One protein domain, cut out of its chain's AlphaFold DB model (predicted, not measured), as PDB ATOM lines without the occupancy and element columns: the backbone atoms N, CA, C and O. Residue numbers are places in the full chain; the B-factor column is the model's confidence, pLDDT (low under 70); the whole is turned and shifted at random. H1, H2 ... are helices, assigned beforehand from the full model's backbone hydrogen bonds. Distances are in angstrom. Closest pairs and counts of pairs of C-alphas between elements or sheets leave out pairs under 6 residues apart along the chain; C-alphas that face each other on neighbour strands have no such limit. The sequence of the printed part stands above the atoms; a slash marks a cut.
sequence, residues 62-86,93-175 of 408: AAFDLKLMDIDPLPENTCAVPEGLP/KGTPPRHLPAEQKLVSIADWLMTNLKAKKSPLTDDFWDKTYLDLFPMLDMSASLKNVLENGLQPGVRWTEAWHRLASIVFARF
ATOM      1  N   ALA A  62     222.816 194.827 243.931       89.50
ATOM      2  CA  ALA A  62     222.277 196.109 243.469       89.50
ATOM      3  C   ALA A  62     220.991 195.993 242.617       89.50
ATOM      4  O   ALA A  62     220.213 196.947 242.537       89.50
ATOM      5  N   ALA A  63     220.724 194.830 242.004       88.50
ATOM      6  CA  ALA A  63     219.483 194.598 241.263       88.50
ATOM      7  C   ALA A  63     218.254 194.545 242.185       88.50
ATOM      8  O   ALA A  63     217.153 194.887 241.757       88.50
ATOM      9  N   PHE A  64     218.451 194.147 243.445       89.19
ATOM     10  CA  PHE A  64     217.382 193.872 244.408       89.19
ATOM     11  C   PHE A  64     217.342 194.857 245.588       89.19
ATOM     12  O   PHE A  64     216.367 194.872 246.340       89.19
ATOM     13  N   ASP A  65     218.363 195.704 245.739       85.81
ATOM     14  CA  ASP A  65     218.402 196.781 246.731       85.81
ATOM     15  C   ASP A  65     217.298 197.833 246.511       85.81
ATOM     16  O   ASP A  65     216.986 198.231 245.389       85.81
ATOM     17  N   LEU A  66     216.786 198.416 247.601       79.69
ATOM     18  CA  LEU A  66     215.810 199.521 247.561       79.69
ATOM     19  C   LEU A  66     216.343 200.813 246.901       79.69
ATOM     20  O   LEU A  66     215.579 201.741 246.637       79.69
ATOM     21  N   LYS A  67     217.652 200.905 246.641       80.88
ATOM     22  CA  LYS A  67     218.271 202.052 245.974       80.88
ATOM     23  C   LYS A  67     217.996 201.992 244.471       80.88
ATOM     24  O   LYS A  67     218.404 201.042 243.815       80.88
ATOM     25  N   LEU A  68     217.358 203.029 243.924       70.12
ATOM     26  CA  LEU A  68     217.207 203.194 242.476       70.12
ATOM     27  C   LEU A  68     218.581 203.187 241.789       70.12
ATOM     28  O   LEU A  68     219.467 203.972 242.142       70.12
ATOM     29  N   MET A  69     218.738 202.302 240.805       74.12
ATOM     30  CA  MET A  69     219.799 202.393 239.805       74.12
ATOM     31  C   MET A  69     219.363 203.352 238.694       74.12
ATOM     32  O   MET A  69     218.168 203.516 238.451       74.12
ATOM     33  N   ASP A  70     220.327 203.956 238.002       74.94
ATOM     34  CA  ASP A  70     220.063 204.645 236.738       74.94
ATOM     35  C   ASP A  70     219.993 203.580 235.630       74.94
ATOM     36  O   ASP A  70     220.956 202.835 235.424       74.94
ATOM     37  N   ILE A  71     218.823 203.419 235.006       68.50
ATOM     38  CA  ILE A  71     218.517 202.299 234.101       68.50
ATOM     39  C   ILE A  71     218.410 202.832 232.672       68.50
ATOM     40  O   ILE A  71     217.416 203.457 232.303       68.50
ATOM     41  N   ASP A  72     219.418 202.524 231.855       72.50
ATOM     42  CA  ASP A  72     219.373 202.707 230.401       72.50
ATOM     43  C   ASP A  72     218.172 201.933 229.812       72.50
ATOM     44  O   ASP A  72     218.096 200.712 230.010       72.50
ATOM     45  N   PRO A  73     217.224 202.596 229.117       62.28
ATOM     46  CA  PRO A  73     216.001 201.954 228.655       62.28
ATOM     47  C   PRO A  73     216.286 200.740 227.761       62.28
ATOM     48  O   PRO A  73     217.052 200.773 226.791       62.28
ATOM     49  N   LEU A  74     215.638 199.631 228.104       60.94
ATOM     50  CA  LEU A  74     215.619 198.422 227.293       60.94
ATOM     51  C   LEU A  74     214.837 198.686 225.986       60.94
ATOM     52  O   LEU A  74     213.818 199.378 226.017       60.94
ATOM     53  N   PRO A  75     215.307 198.185 224.824       55.41
ATOM     54  CA  PRO A  75     214.646 198.427 223.541       55.41
ATOM     55  C   PRO A  75     213.230 197.839 223.545       55.41
ATOM     56  O   PRO A  75     213.026 196.744 224.057       55.41
ATOM     57  N   GLU A  76     212.252 198.522 222.947       48.34
ATOM     58  CA  GLU A  76     210.813 198.267 223.178       48.34
ATOM     59  C   GLU A  76     210.353 196.811 222.921       48.34
ATOM     60  O   GLU A  76     209.431 196.324 223.579       48.34
ATOM     61  N   ASN A  77     211.055 196.070 222.054       46.53
ATOM     62  CA  ASN A  77     210.836 194.636 221.804       46.53
ATOM     63  C   ASN A  77     211.229 193.700 222.972       46.53
ATOM     64  O   ASN A  77     210.931 192.511 222.915       46.53
ATOM     65  N   THR A  78     211.892 194.194 224.023       48.72
ATOM     66  CA  THR A  78     212.354 193.395 225.183       48.72
ATOM     67  C   THR A  78     211.417 193.439 226.398       48.72
ATOM     68  O   THR A  78     211.698 192.845 227.433       48.72
ATOM     69  N   CYS A  79     210.222 194.024 226.253       43.38
ATOM     70  CA  CYS A  79     209.137 193.955 227.246       43.38
ATOM     71  C   CYS A  79     208.499 192.551 227.413       43.38
ATOM     72  O   CYS A  79     207.501 192.400 228.131       43.38
ATOM     73  N   ALA A  80     209.048 191.526 226.756       51.28
ATOM     74  CA  ALA A  80     208.738 190.126 227.005       51.28
ATOM     75  C   ALA A  80     209.452 189.649 228.283       51.28
ATOM     76  O   ALA A  80     210.673 189.511 228.324       51.28
ATOM     77  N   VAL A  81     208.665 189.388 229.329       55.81
ATOM     78  CA  VAL A  81     209.036 188.552 230.491       55.81
ATOM     79  C   VAL A  81     209.507 187.176 229.981       55.81
ATOM     80  O   VAL A  81     208.979 186.767 228.947       55.81
ATOM     81  N   PRO A  82     210.446 186.465 230.655       50.66
ATOM     82  CA  PRO A  82     210.896 185.120 230.270       50.66
ATOM     83  C   PRO A  82     209.790 184.249 229.657       50.66
ATOM     84  O   PRO A  82     208.794 183.933 230.307       50.66
ATOM     85  N   GLU A  83     209.932 183.923 228.373       44.25
ATOM     86  CA  GLU A  83     208.873 183.268 227.608       44.25
ATOM     87  C   GLU A  83     208.908 181.757 227.874       44.25
ATOM     88  O   GLU A  83     209.938 181.108 227.711       44.25
ATOM     89  N   GLY A  84     207.791 181.215 228.369       43.94
ATOM     90  CA  GLY A  84     207.724 179.877 228.976       43.94
ATOM     91  C   GLY A  84     207.011 179.841 230.334       43.94
ATOM     92  O   GLY A  84     206.712 178.762 230.838       43.94
ATOM     93  N   LEU A  85     206.686 181.002 230.918       44.19
ATOM     94  CA  LEU A  85     205.875 181.088 232.137       44.19
ATOM     95  C   LEU A  85     204.370 181.121 231.787       44.19
ATOM     96  O   LEU A  85     203.958 181.993 231.017       44.19
ATOM     97  N   PRO A  86     203.527 180.214 232.324       35.41
ATOM     98  CA  PRO A  86     202.104 180.166 231.991       35.41
ATOM     99  C   PRO A  86     201.318 181.302 232.669       35.41
ATOM    100  O   PRO A  86     200.888 181.191 233.816       35.41
ATOM    101  N   LYS A  93     202.764 190.559 236.329       56.38
ATOM    102  CA  LYS A  93     203.473 190.308 235.066       56.38
ATOM    103  C   LYS A  93     204.981 190.531 235.228       56.38
ATOM    104  O   LYS A  93     205.451 191.666 235.208       56.38
ATOM    105  N   GLY A  94     205.726 189.434 235.359       63.84
ATOM    106  CA  GLY A  94     207.157 189.440 235.671       63.84
ATOM    107  C   GLY A  94     207.553 188.496 236.808       63.84
ATOM    108  O   GLY A  94     208.728 188.175 236.920       63.84
ATOM    109  N   THR A  95     206.616 188.027 237.632       71.50
ATOM    110  CA  THR A  95     206.913 187.097 238.734       71.50
ATOM    111  C   THR A  95     207.527 185.788 238.193       71.50
ATOM    112  O   THR A  95     206.941 185.189 237.290       71.50
ATOM    113  N   PRO A  96     208.684 185.318 238.705       69.75
ATOM    114  CA  PRO A  96     209.269 184.039 238.301       69.75
ATOM    115  C   PRO A  96     208.389 182.871 238.776       69.75
ATOM    116  O   PRO A  96     207.701 182.990 239.796       69.75
ATOM    117  N   PRO A  97     208.410 181.718 238.087       65.56
ATOM    118  CA  PRO A  97     207.462 180.647 238.346       65.56
ATOM    119  C   PRO A  97     207.692 180.070 239.741       65.56
ATOM    120  O   PRO A  97     208.794 179.637 240.090       65.56
ATOM    121  N   ARG A  98     206.637 180.039 240.556       71.44
ATOM    122  CA  ARG A  98     206.724 179.552 241.940       71.44
ATOM    123  C   ARG A  98     206.971 178.045 242.031       71.44
ATOM    124  O   ARG A  98     207.543 177.599 243.017       71.44
ATOM    125  N   HIS A  99     206.562 177.293 241.011       72.88
ATOM    126  CA  HIS A  99     206.514 175.827 241.025       72.88
ATOM    127  C   HIS A  99     207.789 175.127 240.532       72.88
ATOM    128  O   HIS A  99     207.934 173.933 240.773       72.88
ATOM    129  N   LEU A 100     208.699 175.835 239.853       78.31
ATOM    130  CA  LEU A 100     209.954 175.241 239.377       78.31
ATOM    131  C   LEU A 100     211.022 175.225 240.491       78.31
ATOM    132  O   LEU A 100     211.051 176.156 241.303       78.31
ATOM    133  N   PRO A 101     211.933 174.233 240.519       84.69
ATOM    134  CA  PRO A 101     213.140 174.281 241.346       84.69
ATOM    135  C   PRO A 101     214.044 175.459 240.941       84.69
ATOM    136  O   PRO A 101     213.979 175.952 239.810       84.69
ATOM    137  N   ALA A 102     214.880 175.936 241.867       81.38
ATOM    138  CA  ALA A 102     215.676 177.153 241.687       81.38
ATOM    139  C   ALA A 102     216.613 177.067 240.467       81.38
ATOM    140  O   ALA A 102     216.757 178.035 239.725       81.38
ATOM    141  N   GLU A 103     217.168 175.887 240.213       85.75
ATOM    142  CA  GLU A 103     218.057 175.562 239.099       85.75
ATOM    143  C   GLU A 103     217.364 175.790 237.748       85.75
ATOM    144  O   GLU A 103     217.925 176.433 236.863       85.75
ATOM    145  N   GLN A 104     216.111 175.343 237.600       86.62
ATOM    146  CA  GLN A 104     215.327 175.576 236.382       86.62
ATOM    147  C   GLN A 104     214.955 177.057 236.222       86.62
ATOM    148  O   GLN A 104     215.037 177.581 235.112       86.62
ATOM    149  N   LYS A 105     214.631 177.771 237.315       87.81
ATOM    150  CA  LYS A 105     214.415 179.232 237.260       87.81
ATOM    151  C   LYS A 105     215.669 179.961 236.762       87.81
ATOM    152  O   LYS A 105     215.552 180.879 235.954       87.81
ATOM    153  N   LEU A 106     216.855 179.549 237.220       89.50
ATOM    154  CA  LEU A 106     218.140 180.119 236.801       89.50
ATOM    155  C   LEU A 106     218.430 179.858 235.314       89.50
ATOM    156  O   LEU A 106     218.882 180.779 234.638       89.50
ATOM    157  N   VAL A 107     218.108 178.669 234.785       88.25
ATOM    158  CA  VAL A 107     218.194 178.378 233.337       88.25
ATOM    159  C   VAL A 107     217.270 179.304 232.542       88.25
ATOM    160  O   VAL A 107     217.744 180.024 231.669       88.25
ATOM    161  N   SER A 108     215.981 179.396 232.894       87.81
ATOM    162  CA  SER A 108     215.038 180.283 232.187       87.81
ATOM    163  C   SER A 108     215.440 181.764 232.240       87.81
ATOM    164  O   SER A 108     215.194 182.510 231.291       87.81
ATOM    165  N   ILE A 109     216.075 182.205 233.331       91.38
ATOM    166  CA  ILE A 109     216.616 183.565 233.464       91.38
ATOM    167  C   ILE A 109     217.866 183.750 232.594       91.38
ATOM    168  O   ILE A 109     217.980 184.786 231.940       91.38
ATOM    169  N   ALA A 110     218.767 182.766 232.527       93.06
ATOM    170  CA  ALA A 110     219.930 182.797 231.640       93.06
ATOM    171  C   ALA A 110     219.516 182.848 230.160       93.06
ATOM    172  O   ALA A 110     220.001 183.703 229.420       93.06
ATOM    173  N   ASP A 111     218.569 182.008 229.744       89.12
ATOM    174  CA  ASP A 111     218.061 181.949 228.369       89.12
ATOM    175  C   ASP A 111     217.364 183.260 227.961       89.12
ATOM    176  O   ASP A 111     217.588 183.793 226.866       89.12
ATOM    177  N   TRP A 112     216.571 183.842 228.870       92.31
ATOM    178  CA  TRP A 112     215.968 185.161 228.677       92.31
ATOM    179  C   TRP A 112     217.032 186.260 228.571       92.31
ATOM    180  O   TRP A 112     217.020 187.025 227.604       92.31
ATOM    181  N   LEU A 113     217.992 186.322 229.500       93.06
ATOM    182  CA  LEU A 113     219.093 187.292 229.471       93.06
ATOM    183  C   LEU A 113     219.924 187.179 228.186       93.06
ATOM    184  O   LEU A 113     220.274 188.198 227.597       93.06
ATOM    185  N   MET A 114     220.182 185.961 227.705       92.31
ATOM    186  CA  MET A 114     220.893 185.705 226.449       92.31
ATOM    187  C   MET A 114     220.096 186.137 225.221       92.31
ATOM    188  O   MET A 114     220.663 186.723 224.299       92.31
ATOM    189  N   THR A 115     218.781 185.922 225.217       88.69
ATOM    190  CA  THR A 115     217.883 186.420 224.164       88.69
ATOM    191  C   THR A 115     217.884 187.954 224.126       88.69
ATOM    192  O   THR A 115     217.994 188.558 223.060       88.69
ATOM    193  N   ASN A 116     217.863 188.593 225.298       89.31
ATOM    194  CA  ASN A 116     217.925 190.047 225.463       89.31
ATOM    195  C   ASN A 116     219.289 190.635 225.049       89.31
ATOM    196  O   ASN A 116     219.342 191.643 224.341       89.31
ATOM    197  N   LEU A 117     220.395 189.984 225.428       89.81
ATOM    198  CA  LEU A 117     221.756 190.328 225.003       89.81
ATOM    199  C   LEU A 117     221.895 190.247 223.478       89.81
ATOM    200  O   LEU A 117     222.342 191.209 222.849       89.81
ATOM    201  N   LYS A 118     221.454 189.131 222.877       89.19
ATOM    202  CA  LYS A 118     221.423 188.937 221.420       89.19
ATOM    203  C   LYS A 118     220.616 190.045 220.743       89.19
ATOM    204  O   LYS A 118     221.115 190.661 219.804       89.19
ATOM    205  N   ALA A 119     219.435 190.385 221.260       88.19
ATOM    206  CA  ALA A 119     218.608 191.466 220.723       88.19
ATOM    207  C   ALA A 119     219.267 192.862 220.799       88.19
ATOM    208  O   ALA A 119     219.093 193.652 219.874       88.19
ATOM    209  N   LYS A 120     220.035 193.178 221.858       86.75
ATOM    210  CA  LYS A 120     220.676 194.502 222.031       86.75
ATOM    211  C   LYS A 120     222.074 194.624 221.394       86.75
ATOM    212  O   LYS A 120     222.565 195.745 221.264       86.75
ATOM    213  N   LYS A 121     222.742 193.518 221.029       83.25
ATOM    214  CA  LYS A 121     224.161 193.523 220.592       83.25
ATOM    215  C   LYS A 121     224.479 192.726 219.311       83.25
ATOM    216  O   LYS A 121     225.631 192.739 218.889       83.25
ATOM    217  N   SER A 122     223.515 192.042 218.688       76.44
ATOM    218  CA  SER A 122     223.691 191.380 217.377       76.44
ATOM    219  C   SER A 122     224.072 192.385 216.264       76.44
ATOM    220  O   SER A 122     223.576 193.515 216.301       76.44
ATOM    221  N   PRO A 123     224.895 192.016 215.255       73.69
ATOM    222  CA  PRO A 123     225.429 190.679 214.967       73.69
ATOM    223  C   PRO A 123     226.793 190.391 215.615       73.69
ATOM    224  O   PRO A 123     227.745 191.150 215.464       73.69
ATOM    225  N   LEU A 124     226.893 189.232 216.272       81.38
ATOM    226  CA  LEU A 124     228.119 188.649 216.834       81.38
ATOM    227  C   LEU A 124     228.120 187.138 216.572       81.38
ATOM    228  O   LEU A 124     227.052 186.560 216.363       81.38
ATOM    229  N   THR A 125     229.300 186.517 216.585       83.81
ATOM    230  CA  THR A 125     229.490 185.083 216.305       83.81
ATOM    231  C   THR A 125     228.870 184.183 217.372       83.81
ATOM    232  O   THR A 125     228.798 184.548 218.546       83.81
ATOM    233  N   ASP A 126     228.468 182.972 216.981       84.44
ATOM    234  CA  ASP A 126     227.928 181.984 217.920       84.44
ATOM    235  C   ASP A 126     228.953 181.586 218.995       84.44
ATOM    236  O   ASP A 126     228.583 181.506 220.161       84.44
ATOM    237  N   ASP A 127     230.251 181.509 218.669       85.94
ATOM    238  CA  ASP A 127     231.326 181.271 219.651       85.94
ATOM    239  C   ASP A 127     231.351 182.316 220.786       85.94
ATOM    240  O   ASP A 127     231.595 181.986 221.950       85.94
ATOM    241  N   PHE A 128     231.079 183.593 220.468       89.00
ATOM    242  CA  PHE A 128     230.973 184.652 221.476       89.00
ATOM    243  C   PHE A 128     229.747 184.435 222.367       89.00
ATOM    244  O   PHE A 128     229.817 184.651 223.579       89.00
ATOM    245  N   TRP A 129     228.629 183.987 221.794       90.50
ATOM    246  CA  TRP A 129     227.409 183.711 222.545       90.50
ATOM    247  C   TRP A 129     227.517 182.470 223.426       90.50
ATOM    248  O   TRP A 129     227.080 182.522 224.572       90.50
ATOM    249  N   ASP A 130     228.142 181.401 222.944       88.69
ATOM    250  CA  ASP A 130     228.382 180.189 223.724       88.69
ATOM    251  C   ASP A 130     229.334 180.478 224.893       88.69
ATOM    252  O   ASP A 130     229.046 180.090 226.028       88.69
ATOM    253  N   LYS A 131     230.407 181.256 224.673       90.00
ATOM    254  CA  LYS A 131     231.257 181.742 225.772       90.00
ATOM    255  C   LYS A 131     230.476 182.625 226.750       90.00
ATOM    256  O   LYS A 131     230.547 182.404 227.955       90.00
ATOM    257  N   THR A 132     229.681 183.572 226.247       92.31
ATOM    258  CA  THR A 132     228.846 184.450 227.086       92.31
ATOM    259  C   THR A 132     227.867 183.642 227.943       92.31
ATOM    260  O   THR A 132     227.694 183.961 229.114       92.31
ATOM    261  N   TYR A 133     227.276 182.563 227.416       91.75
ATOM    262  CA  TYR A 133     226.413 181.659 228.184       91.75
ATOM    263  C   TYR A 133     227.191 180.946 229.300       91.75
ATOM    264  O   TYR A 133     226.744 180.903 230.450       91.75
ATOM    265  N   LEU A 134     228.367 180.402 228.966       90.94
ATOM    266  CA  LEU A 134     229.239 179.682 229.899       90.94
ATOM    267  C   LEU A 134     229.782 180.573 231.026       90.94
ATOM    268  O   LEU A 134     229.983 180.067 232.126       90.94
ATOM    269  N   ASP A 135     229.965 181.873 230.780       93.12
ATOM    270  CA  ASP A 135     230.359 182.863 231.790       93.12
ATOM    271  C   ASP A 135     229.144 183.421 232.573       93.12
ATOM    272  O   ASP A 135     229.250 183.740 233.761       93.12
ATOM    273  N   LEU A 136     227.969 183.531 231.937       93.00
ATOM    274  CA  LEU A 136     226.734 184.049 232.540       93.00
ATOM    275  C   LEU A 136     226.120 183.077 233.552       93.00
ATOM    276  O   LEU A 136     225.764 183.495 234.655       93.00
ATOM    277  N   PHE A 137     225.971 181.797 233.197       92.62
ATOM    278  CA  PHE A 137     225.250 180.847 234.050       92.62
ATOM    279  C   PHE A 137     225.910 180.654 235.433       92.62
ATOM    280  O   PHE A 137     225.196 180.748 236.433       92.62
ATOM    281  N   PRO A 138     227.246 180.495 235.563       92.50
ATOM    282  CA  PRO A 138     227.905 180.437 236.868       92.50
ATOM    283  C   PRO A 138     227.763 181.728 237.680       92.50
ATOM    284  O   PRO A 138     227.655 181.662 238.899       92.50
ATOM    285  N   MET A 139     227.719 182.900 237.033       94.50
ATOM    286  CA  MET A 139     227.482 184.170 237.730       94.50
ATOM    287  C   MET A 139     226.063 184.244 238.322       94.50
ATOM    288  O   MET A 139     225.891 184.774 239.418       94.50
ATOM    289  N   LEU A 140     225.056 183.706 237.625       93.88
ATOM    290  CA  LEU A 140     223.686 183.588 238.142       93.88
ATOM    291  C   LEU A 140     223.609 182.554 239.281       93.88
ATOM    292  O   LEU A 140     223.031 182.839 240.327       93.88
ATOM    293  N   ASP A 141     224.234 181.386 239.115       92.94
ATOM    294  CA  ASP A 141     224.257 180.310 240.118       92.94
ATOM    295  C   ASP A 141     225.020 180.687 241.405       92.94
ATOM    296  O   ASP A 141     224.624 180.296 242.505       92.94
ATOM    297  N   MET A 142     226.091 181.477 241.306       93.00
ATOM    298  CA  MET A 142     226.872 181.919 242.469       93.00
ATOM    299  C   MET A 142     226.265 183.120 243.216       93.00
ATOM    300  O   MET A 142     226.755 183.458 244.292       93.00
ATOM    301  N   SER A 143     225.201 183.746 242.698       95.56
ATOM    302  CA  SER A 143     224.546 184.884 243.356       95.56
ATOM    303  C   SER A 143     223.603 184.434 244.476       95.56
ATOM    304  O   SER A 143     222.535 183.855 244.247       95.56
ATOM    305  N   ALA A 144     223.986 184.750 245.713       94.31
ATOM    306  CA  ALA A 144     223.162 184.554 246.897       94.31
ATOM    307  C   ALA A 144     221.947 185.495 246.894       94.31
ATOM    308  O   ALA A 144     220.862 185.091 247.316       94.31
ATOM    309  N   SER A 145     222.097 186.723 246.381       94.69
ATOM    310  CA  SER A 145     221.012 187.702 246.275       94.69
ATOM    311  C   SER A 145     219.920 187.216 245.318       94.69
ATOM    312  O   SER A 145     218.741 187.242 245.676       94.69
ATOM    313  N   LEU A 146     220.298 186.709 244.136       94.00
ATOM    314  CA  LEU A 146     219.360 186.150 243.160       94.00
ATOM    315  C   LEU A 146     218.666 184.893 243.702       94.00
ATOM    316  O   LEU A 146     217.441 184.811 243.640       94.00
ATOM    317  N   LYS A 147     219.411 183.944 244.286       92.81
ATOM    318  CA  LYS A 147     218.827 182.729 244.883       92.81
ATOM    319  C   LYS A 147     217.840 183.047 246.004       92.81
ATOM    320  O   LYS A 147     216.699 182.596 245.948       92.81
ATOM    321  N   ASN A 148     218.211 183.925 246.937       92.44
ATOM    322  CA  ASN A 148     217.312 184.389 247.993       92.44
ATOM    323  C   ASN A 148     216.024 185.024 247.435       92.44
ATOM    324  O   ASN A 148     214.946 184.783 247.972       92.44
ATOM    325  N   VAL A 149     216.106 185.797 246.347       93.00
ATOM    326  CA  VAL A 149     214.929 186.397 245.691       93.00
ATOM    327  C   VAL A 149     214.076 185.357 244.947       93.00
ATOM    328  O   VAL A 149     212.853 185.482 244.912       93.00
ATOM    329  N   LEU A 150     214.675 184.299 244.395       90.44
ATOM    330  CA  LEU A 150     213.960 183.195 243.734       90.44
ATOM    331  C   LEU A 150     213.268 182.221 244.706       90.44
ATOM    332  O   LEU A 150     212.336 181.519 244.293       90.44
ATOM    333  N   GLU A 151     213.716 182.182 245.961       89.38
ATOM    334  CA  GLU A 151     213.147 181.390 247.059       89.38
ATOM    335  C   GLU A 151     212.129 182.191 247.887       89.38
ATOM    336  O   GLU A 151     210.976 181.780 248.014       89.38
ATOM    337  N   ASN A 152     212.535 183.349 248.416       90.44
ATOM    338  CA  ASN A 152     211.762 184.149 249.375       90.44
ATOM    339  C   ASN A 152     210.977 185.308 248.728       90.44
ATOM    340  O   ASN A 152     210.148 185.935 249.390       90.44
ATOM    341  N   GLY A 153     211.207 185.588 247.441       89.94
ATOM    342  CA  GLY A 153     210.603 186.707 246.713       89.94
ATOM    343  C   GLY A 153     211.376 188.027 246.842       89.94
ATOM    344  O   GLY A 153     212.408 188.122 247.507       89.94
ATOM    345  N   LEU A 154     210.870 189.071 246.175       89.12
ATOM    346  CA  LEU A 154     211.412 190.429 246.281       89.12
ATOM    347  C   LEU A 154     211.077 191.095 247.620       89.12
ATOM    348  O   LEU A 154     210.067 190.798 248.257       89.12
ATOM    349  N   GLN A 155     211.905 192.071 248.006       88.62
ATOM    350  CA  GLN A 155     211.613 192.925 249.155       88.62
ATOM    351  C   GLN A 155     210.375 193.809 248.898       88.62
ATOM    352  O   GLN A 155     210.197 194.300 247.777       88.62
ATOM    353  N   PRO A 156     209.543 194.078 249.926       87.38
ATOM    354  CA  PRO A 156     208.377 194.948 249.795       87.38
ATOM    355  C   PRO A 156     208.731 196.322 249.210       87.38
ATOM    356  O   PRO A 156     209.538 197.059 249.772       87.38
ATOM    357  N   GLY A 157     208.091 196.671 248.091       86.94
ATOM    358  CA  GLY A 157     208.297 197.935 247.379       86.94
ATOM    359  C   GLY A 157     209.135 197.830 246.100       86.94
ATOM    360  O   GLY A 157     209.029 198.722 245.263       86.94
ATOM    361  N   VAL A 158     209.894 196.746 245.894       86.81
ATOM    362  CA  VAL A 158     210.582 196.473 244.617       86.81
ATOM    363  C   VAL A 158     209.651 195.678 243.700       86.81
ATOM    364  O   VAL A 158     209.049 194.695 244.129       86.81
ATOM    365  N   ARG A 159     209.529 196.080 242.428       89.56
ATOM    366  CA  ARG A 159     208.696 195.377 241.434       89.56
ATOM    367  C   ARG A 159     209.516 194.400 240.600       89.56
ATOM    368  O   ARG A 159     210.636 194.720 240.206       89.56
ATOM    369  N   TRP A 160     208.931 193.254 240.242       87.44
ATOM    370  CA  TRP A 160     209.603 192.237 239.415       87.44
ATOM    371  C   TRP A 160     210.095 192.769 238.072       87.44
ATOM    372  O   TRP A 160     211.223 192.485 237.679       87.44
ATOM    373  N   THR A 161     209.294 193.593 237.395       88.00
ATOM    374  CA  THR A 161     209.701 194.238 236.139       88.00
ATOM    375  C   THR A 161     210.971 195.069 236.304       88.00
ATOM    376  O   THR A 161     211.876 194.961 235.479       88.00
ATOM    377  N   GLU A 162     211.068 195.854 237.377       89.38
ATOM    378  CA  GLU A 162     212.218 196.712 237.667       89.38
ATOM    379  C   GLU A 162     213.458 195.895 238.055       89.38
ATOM    380  O   GLU A 162     214.538 196.135 237.518       89.38
ATOM    381  N   ALA A 163     213.299 194.887 238.918       90.69
ATOM    382  CA  ALA A 163     214.381 193.984 239.303       90.69
ATOM    383  C   ALA A 163     214.996 193.275 238.081       90.69
ATOM    384  O   ALA A 163     216.219 193.220 237.948       90.69
ATOM    385  N   TRP A 164     214.169 192.809 237.136       91.19
ATOM    386  CA  TRP A 164     214.654 192.219 235.885       91.19
ATOM    387  C   TRP A 164     215.298 193.231 234.936       91.19
ATOM    388  O   TRP A 164     216.285 192.885 234.289       91.19
ATOM    389  N   HIS A 165     214.815 194.479 234.881       89.75
ATOM    390  CA  HIS A 165     215.490 195.532 234.113       89.75
ATOM    391  C   HIS A 165     216.892 195.798 234.674       89.75
ATOM    392  O   HIS A 165     217.858 195.787 233.917       89.75
ATOM    393  N   ARG A 166     217.031 195.941 236.000       93.19
ATOM    394  CA  ARG A 166     218.335 196.123 236.661       93.19
ATOM    395  C   ARG A 166     219.265 194.922 236.457       93.19
ATOM    396  O   ARG A 166     220.440 195.117 236.148       93.19
ATOM    397  N   LEU A 167     218.748 193.694 236.579       93.44
ATOM    398  CA  LEU A 167     219.504 192.464 236.310       93.44
ATOM    399  C   LEU A 167     220.042 192.456 234.871       93.44
ATOM    400  O   LEU A 167     221.238 192.249 234.660       93.44
ATOM    401  N   ALA A 168     219.183 192.755 233.891       91.69
ATOM    402  CA  ALA A 168     219.577 192.874 232.493       91.69
ATOM    403  C   ALA A 168     220.608 193.994 232.281       91.69
ATOM    404  O   ALA A 168     221.603 193.757 231.605       91.69
ATOM    405  N   SER A 169     220.457 195.170 232.902       91.88
ATOM    406  CA  SER A 169     221.447 196.257 232.827       91.88
ATOM    407  C   SER A 169     222.826 195.844 233.357       91.88
ATOM    408  O   SER A 169     223.831 196.160 232.724       91.88
ATOM    409  N   ILE A 170     222.902 195.108 234.471       93.25
ATOM    410  CA  ILE A 170     224.172 194.606 235.032       93.25
ATOM    411  C   ILE A 170     224.824 193.594 234.078       93.25
ATOM    412  O   ILE A 170     226.016 193.687 233.779       93.25
ATOM    413  N   VAL A 171     224.035 192.659 233.546       93.69
ATOM    414  CA  VAL A 171     224.487 191.654 232.569       93.69
ATOM    415  C   VAL A 171     224.956 192.320 231.268       93.69
ATOM    416  O   VAL A 171     226.038 192.009 230.772       93.69
ATOM    417  N   PHE A 172     224.206 193.298 230.755       91.38
ATOM    418  CA  PHE A 172     224.551 194.101 229.577       91.38
ATOM    419  C   PHE A 172     225.790 194.975 229.779       91.38
ATOM    420  O   PHE A 172     226.479 195.270 228.803       91.38
ATOM    421  N   ALA A 173     226.056 195.432 231.007       90.81
ATOM    422  CA  ALA A 173     227.255 196.192 231.339       90.81
ATOM    423  C   ALA A 173     228.497 195.287 231.341       90.81
ATOM    424  O   ALA A 173     229.523 195.675 230.783       90.81
ATOM    425  N   ARG A 174     228.379 194.077 231.913       91.31
ATOM    426  CA  ARG A 174     229.466 193.092 232.033       91.31
ATOM    427  C   ARG A 174     229.831 192.436 230.697       91.31
ATOM    428  O   ARG A 174     231.012 192.335 230.384       91.31
ATOM    429  N   PHE A 175     228.842 192.025 229.904       91.00
ATOM    430  CA  PHE A 175     229.058 191.380 228.606       91.00
ATOM    431  C   PHE A 175     228.991 192.393 227.460       91.00
ATOM    432  O   PHE A 175     228.051 192.409 226.660       91.00
TER     433      PHE A 175
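What this domain is: This is residues 62 to 86 and 93 to 175 of the 408 residues of an uncharacterized protein of Chara braunii (UniProt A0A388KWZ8). Three helices, H2, H3 and H4, pack on H1, the middle helix, while residues 62 to 86 form a long stretch with no named element, their C-alphas 9 to 18 A from the mean of all C-alphas. H2 folds back along H1 as a hairpin, H3 packs on H1 at residues 102 to 105, and H4 crosses it at residues 113 to 117. The printed part has 108 residues, with four named helices, H1 to H4 in chain order, and no named strand: all helix. It is compact, with a radius of gyration of the C-alphas of 13.4 A and spans of 40 by 30 by 27 A.

How they stand to each other: The hub H1, residues 102 to 121, touches H2, residues 126 to 141, opposite ways at a steep tilt of 40 degrees; their closest C-alphas, Ala 110 and Phe 137, are 6.2 A apart. H1 touches H3, residues 144 to 152, with residues 102 to 105 alone; the closest C-alphas, Ala 102 and Leu 150, are 6.6 A apart. H1 touches H4, residues 160 to 174, at a steep tilt of 62 degrees; the closest C-alphas, Leu 113 and Ala 168, are 6.4 A apart. H3 and H4 are apart. Every O i to N i+4 pair is within hydrogen-bond range in H1, H3 and H4, and 10 of 12 in H2.

Where its parts are: H1 begins at C-alpha 102 (215.676, 177.153, 241.687) and is 28.0 A long; H2 measures 22.6 A, H3 11.7 A and H4 21.2 A, ending at C-alpha 174 (229.466, 193.092, 232.033).

The domain as a whole: The farthest C-alphas, Thr 125 and Pro 156, are 40.8 A apart. Residues 87 to 92 are not printed, a gap of 10.7 A between C-alphas 86 and 93. No link between helices is long. pLDDT is under 70 in 19 residues, among them 73 to 86.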